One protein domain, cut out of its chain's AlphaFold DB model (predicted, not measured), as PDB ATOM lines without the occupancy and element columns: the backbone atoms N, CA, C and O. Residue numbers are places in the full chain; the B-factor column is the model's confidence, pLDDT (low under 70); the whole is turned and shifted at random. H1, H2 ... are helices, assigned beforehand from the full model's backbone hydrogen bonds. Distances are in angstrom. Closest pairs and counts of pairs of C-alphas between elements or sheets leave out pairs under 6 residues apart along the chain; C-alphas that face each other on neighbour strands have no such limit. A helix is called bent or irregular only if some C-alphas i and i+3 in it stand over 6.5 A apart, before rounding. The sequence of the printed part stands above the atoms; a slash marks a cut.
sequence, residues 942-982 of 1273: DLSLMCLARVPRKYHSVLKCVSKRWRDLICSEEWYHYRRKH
ATOM      1  N   ASP A 942     200.227 119.931 186.097       68.12
ATOM      2  CA  ASP A 942     201.094 120.610 187.066       68.12
ATOM      3  C   ASP A 942     202.519 120.820 186.527       68.12
ATOM      4  O   ASP A 942     203.047 121.935 186.573       68.12
ATOM      5  N   LEU A 943     203.123 119.789 185.926       63.97
ATOM      6  CA  LEU A 943     204.412 119.909 185.235       63.97
ATOM      7  C   LEU A 943     204.304 120.809 183.998       63.97
ATOM      8  O   LEU A 943     205.193 121.622 183.739       63.97
ATOM      9  N   SER A 944     203.189 120.721 183.268       69.69
ATOM     10  CA  SER A 944     202.884 121.618 182.150       69.69
ATOM     11  C   SER A 944     202.814 123.077 182.610       69.69
ATOM     12  O   SER A 944     203.443 123.942 181.999       69.69
ATOM     13  N   LEU A 945     202.120 123.351 183.721       75.19
ATOM     14  CA  LEU A 945     202.031 124.676 184.332       75.19
ATOM     15  C   LEU A 945     203.409 125.183 184.784       75.19
ATOM     16  O   LEU A 945     203.765 126.311 184.454       75.19
ATOM     17  N   MET A 946     204.227 124.349 185.439       68.12
ATOM     18  CA  MET A 946     205.610 124.696 185.808       68.12
ATOM     19  C   MET A 946     206.475 125.070 184.596       68.12
ATOM     20  O   MET A 946     207.231 126.044 184.645       68.12
ATOM     21  N   CYS A 947     206.388 124.297 183.510       68.00
ATOM     22  CA  CYS A 947     207.135 124.556 182.280       68.00
ATOM     23  C   CYS A 947     206.687 125.855 181.603       68.00
ATOM     24  O   CYS A 947     207.531 126.660 181.205       68.00
ATOM     25  N   LEU A 948     205.375 126.083 181.503       76.06
ATOM     26  CA  LEU A 948     204.810 127.279 180.883       76.06
ATOM     27  C   LEU A 948     205.075 128.535 181.728       76.06
ATOM     28  O   LEU A 948     205.509 129.547 181.180       76.06
ATOM     29  N   ALA A 949     204.890 128.477 183.050       77.62
ATOM     30  CA  ALA A 949     205.050 129.623 183.951       77.62
ATOM     31  C   ALA A 949     206.478 130.197 183.965       77.62
ATOM     32  O   ALA A 949     206.654 131.382 184.247       77.62
ATOM     33  N   ARG A 950     207.490 129.391 183.610       75.12
ATOM     34  CA  ARG A 950     208.893 129.819 183.444       75.12
ATOM     35  C   ARG A 950     209.181 130.544 182.125       75.12
ATOM     36  O   ARG A 950     210.282 131.063 181.954       75.12
ATOM     37  N   VAL A 951     208.243 130.580 181.178       78.62
ATOM     38  CA  VAL A 951     208.435 131.285 179.904       78.62
ATOM     39  C   VAL A 951     208.334 132.804 180.126       78.62
ATOM     40  O   VAL A 951     207.322 133.265 180.662       78.62
ATOM     41  N   PRO A 952     209.325 133.604 179.676       77.31
ATOM     42  CA  PRO A 952     209.301 135.053 179.857       77.31
ATOM     43  C   PRO A 952     208.089 135.743 179.215       77.31
ATOM     44  O   PRO A 952     207.696 135.409 178.089       77.31
ATOM     45  N   ARG A 953     207.566 136.777 179.880       82.38
ATOM     46  CA  ARG A 953     206.350 137.544 179.545       82.38
ATOM     47  C   ARG A 953     206.299 138.018 178.095       82.38
ATOM     48  O   ARG A 953     205.256 137.960 177.444       82.38
ATOM     49  N   LYS A 954     207.451 138.385 177.524       75.56
ATOM     50  CA  LYS A 954     207.582 138.778 176.107       75.56
ATOM     51  C   LYS A 954     207.120 137.719 175.094       75.56
ATOM     52  O   LYS A 954     206.773 138.084 173.971       75.56
ATOM     53  N   TYR A 955     207.072 136.442 175.476       75.12
ATOM     54  CA  TYR A 955     206.604 135.340 174.629       75.12
ATOM     55  C   TYR A 955     205.156 134.908 174.906       75.12
ATOM     56  O   TYR A 955     204.621 134.107 174.140       75.12
ATOM     57  N   HIS A 956     204.481 135.443 175.931       79.56
ATOM     58  CA  HIS A 956     203.106 135.041 176.280       79.56
ATOM     59  C   HIS A 956     202.120 135.256 175.121       79.56
ATOM     60  O   HIS A 956     201.230 134.438 174.907       79.56
ATOM     61  N   SER A 957     202.330 136.282 174.288       68.88
ATOM     62  CA  SER A 957     201.552 136.499 173.055       68.88
ATOM     63  C   SER A 957     201.661 135.351 172.038       68.88
ATOM     64  O   SER A 957     200.705 135.086 171.314       68.88
ATOM     65  N   VAL A 958     202.793 134.641 172.000       67.81
ATOM     66  CA  VAL A 958     202.998 133.457 171.152       67.81
ATOM     67  C   VAL A 958     202.330 132.233 171.779       67.81
ATOM     68  O   VAL A 958     201.654 131.487 171.076       67.81
ATOM     69  N   LEU A 959     202.448 132.057 173.100       67.56
ATOM     70  CA  LEU A 959     201.824 130.943 173.826       67.56
ATOM     71  C   LEU A 959     200.285 130.946 173.691       67.56
ATOM     72  O   LEU A 959     199.687 129.905 173.426       67.56
ATOM     73  N   LYS A 960     199.637 132.120 173.754       69.06
ATOM     74  CA  LYS A 960     198.184 132.295 173.513       69.06
ATOM     75  C   LYS A 960     197.707 131.861 172.117       69.06
ATOM     76  O   LYS A 960     196.504 131.680 171.897       69.06
ATOM     77  N   CYS A 961     198.621 131.741 171.155       61.56
ATOM     78  CA  CYS A 961     198.320 131.276 169.800       61.56
ATOM     79  C   CYS A 961     198.374 129.744 169.667       61.56
ATOM     80  O   CYS A 961     197.960 129.236 168.630       61.56
ATOM     81  N   VAL A 962     198.867 129.015 170.677       55.31
ATOM     82  CA  VAL A 962     199.069 127.555 170.614       55.31
ATOM     83  C   VAL A 962     197.753 126.790 170.756       55.31
ATOM     84  O   VAL A 962     197.468 125.898 169.961       55.31
ATOM     85  N   SER A 963     196.925 127.136 171.744       64.31
ATOM     86  CA  SER A 963     195.608 126.523 171.945       64.31
ATOM     87  C   SER A 963     194.657 127.470 172.680       64.31
ATOM     88  O   SER A 963     195.094 128.462 173.267       64.31
ATOM     89  N   LYS A 964     193.352 127.154 172.673       67.38
ATOM     90  CA  LYS A 964     192.363 127.878 173.485       67.38
ATOM     91  C   LYS A 964     192.691 127.733 174.980       67.38
ATOM     92  O   LYS A 964     192.941 128.736 175.627       67.38
ATOM     93  N   ARG A 965     192.891 126.500 175.475       71.75
ATOM     94  CA  ARG A 965     193.254 126.205 176.880       71.75
ATOM     95  C   ARG A 965     194.517 126.942 177.357       71.75
ATOM     96  O   ARG A 965     194.540 127.422 178.479       71.75
ATOM     97  N   TRP A 966     195.549 127.088 176.517       75.94
ATOM     98  CA  TRP A 966     196.750 127.874 176.867       75.94
ATOM     99  C   TRP A 966     196.476 129.377 176.931       75.94
ATOM    100  O   TRP A 966     197.060 130.071 177.757       75.94
ATOM    101  N   ARG A 967     195.617 129.897 176.049       78.19
ATOM    102  CA  ARG A 967     195.194 131.299 176.086       78.19
ATOM    103  C   ARG A 967     194.379 131.583 177.337       78.19
ATOM    104  O   ARG A 967     194.684 132.545 178.029       78.19
ATOM    105  N   ASP A 968     193.405 130.725 177.610       79.50
ATOM    106  CA  ASP A 968     192.519 130.813 178.766       79.50
ATOM    107  C   ASP A 968     193.346 130.740 180.064       79.50
ATOM    108  O   ASP A 968     193.169 131.582 180.936       79.50
ATOM    109  N   LEU A 969     194.335 129.833 180.143       83.75
ATOM    110  CA  LEU A 969     195.293 129.756 181.253       83.75
ATOM    111  C   LEU A 969     196.130 131.036 181.407       83.75
ATOM    112  O   LEU A 969     196.217 131.579 182.495       83.75
ATOM    113  N   ILE A 970     196.760 131.538 180.342       83.69
ATOM    114  CA  ILE A 970     197.676 132.696 180.434       83.69
ATOM    115  C   ILE A 970     196.937 134.007 180.737       83.69
ATOM    116  O   ILE A 970     197.530 134.937 181.284       83.69
ATOM    117  N   CYS A 971     195.654 134.083 180.384       82.62
ATOM    118  CA  CYS A 971     194.764 135.182 180.748       82.62
ATOM    119  C   CYS A 971     194.006 134.933 182.073       82.62
ATOM    120  O   CYS A 971     193.140 135.733 182.417       82.62
ATOM    121  N   SER A 972     194.278 133.842 182.803       82.81
ATOM    122  CA  SER A 972     193.604 133.544 184.071       82.81
ATOM    123  C   SER A 972     194.283 134.213 185.265       82.81
ATOM    124  O   SER A 972     195.496 134.447 185.294       82.81
ATOM    125  N   GLU A 973     193.503 134.463 186.317       81.25
ATOM    126  CA  GLU A 973     194.053 134.896 187.602       81.25
ATOM    127  C   GLU A 973     194.889 133.795 188.272       81.25
ATOM    128  O   GLU A 973     195.839 134.107 188.987       81.25
ATOM    129  N   GLU A 974     194.601 132.514 188.021       82.50
ATOM    130  CA  GLU A 974     195.380 131.389 188.555       82.50
ATOM    131  C   GLU A 974     196.846 131.462 188.102       82.50
ATOM    132  O   GLU A 974     197.756 131.339 188.921       82.50
ATOM    133  N   TRP A 975     197.085 131.754 186.820       85.25
ATOM    134  CA  TRP A 975     198.427 131.929 186.260       85.25
ATOM    135  C   TRP A 975     199.201 133.076 186.919       85.25
ATOM    136  O   TRP A 975     200.383 132.926 187.243       85.25
ATOM    137  N   TYR A 976     198.524 134.202 187.162       83.94
ATOM    138  CA  TYR A 976     199.097 135.357 187.853       83.94
ATOM    139  C   TYR A 976     199.493 135.020 189.297       83.94
ATOM    140  O   TYR A 976     200.643 135.223 189.699       83.94
ATOM    141  N   HIS A 977     198.568 134.436 190.063       84.12
ATOM    142  CA  HIS A 977     198.827 134.014 191.439       84.12
ATOM    143  C   HIS A 977     199.929 132.952 191.509       84.12
ATOM    144  O   HIS A 977     200.772 133.010 192.405       84.12
ATOM    145  N   TYR A 978     199.978 132.024 190.549       85.75
ATOM    146  CA  TYR A 978     201.025 131.011 190.455       85.75
ATOM    147  C   TYR A 978     202.409 131.639 190.235       85.75
ATOM    148  O   TYR A 978     203.339 131.361 190.997       85.75
ATOM    149  N   ARG A 979     202.559 132.532 189.247       87.81
ATOM    150  CA  ARG A 979     203.842 133.207 188.979       87.81
ATOM    151  C   ARG A 979     204.301 134.060 190.162       87.81
ATOM    152  O   ARG A 979     205.445 133.899 190.585       87.81
ATOM    153  N   ARG A 980     203.404 134.853 190.763       85.25
ATOM    154  CA  ARG A 980     203.679 135.642 191.983       85.25
ATOM    155  C   ARG A 980     204.123 134.740 193.149       85.25
ATOM    156  O   ARG A 980     205.163 134.981 193.757       85.25
ATOM    157  N   LYS A 981     203.395 133.648 193.427       87.25
ATOM    158  CA  LYS A 981     203.720 132.666 194.487       87.25
ATOM    159  C   LYS A 981     205.107 132.039 194.312       87.25
ATOM    160  O   LYS A 981     205.784 131.762 195.300       87.25
ATOM    161  N   HIS A 982     205.534 131.828 193.067       83.19
ATOM    162  CA  HIS A 982     206.819 131.218 192.731       83.19
ATOM    163  C   HIS A 982     207.944 132.227 192.415       83.19
ATOM    164  O   HIS A 982     209.025 131.795 192.018       83.19
TER     165      HIS A 982
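What this domain is: This is residues 942 to 982 of the 1273 residues of the protein "F-box/kelch-repeat protein SKIP4 isoform C" of Glycine soja (UniProt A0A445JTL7). Four short helices follow one another round a small ring: H4 and H1 come together near Arg 979 and Ala 949 on one side, and H2 and H3 fold back side by side as a helical hairpin on the other. H1 stands about perpendicular to H4, and few contacts join the helices. The printed part has 41 residues with four named helices, in the order H1, H2, H3, H4, and no named strand; the class is all helix. The whole is compact, with a radius of gyration of the C-alphas of 9.4 A, and its C-alphas span 25 by 18 by 18 A.

Where its parts are: The longest helix is H4, residues 973 to 981, 12.1 A from its first C-alpha at (194.053, 134.896, 187.602) to its last at (203.720, 132.666, 194.487). H3, residues 964 to 970, is 10.0 A long. H2, residues 953 to 959, is 9.8 A long; it is irregular, with C-alphas 954 and 957 7.1 A apart. H1, residues 942 to 949, is 10.3 A long and begins with C-alpha 942 at (201.094, 120.610, 187.066).

How they stand to each other: H4 and H1 only just touch, with 3 pairs of C-alphas within 8 A; the closest are those of Arg 979 and Ala 949, 6.3 A apart. Their lines are about perpendicular, at 82 degrees. H4 and H3 are close but not clearly touching; their closest C-alphas, of Trp 975 and Leu 969, are 6.3 A apart. They run the same way at a steep tilt of 40 degrees. H3 and H2 touch as a helical hairpin, at a shallow tilt of 10 degrees, opposite ways. Their closest C-alphas are those of Trp 966 and Leu 959, 6.7 A apart. H1 and H3 are near each other, with 7 pairs of C-alphas within 10 A. H2 and H4 are apart. H1 and H2 are only just apart, their closest C-alphas being 8.5 A from each other. In H1, H3 and H4 every O i to N i+4 pair is within hydrogen-bond range; in H2 it is 1 of 3, beside 3 of 4 O i to N i+3 pairs.

The domain as a whole: The two C-alphas farthest apart are those of Cys 961 and Lys 981, 25.3 A. The first and last printed C-alphas, of Asp 942 and His 982, are 13.3 A apart. The printed part has no cut, and the links H1 to H2, H2 to H3 and H3 to H4 are tight. The mean pLDDT of the printed part is 76.0; 13 residues are under 70, namely 942 to 944, 946 to 947 and 957 to 964.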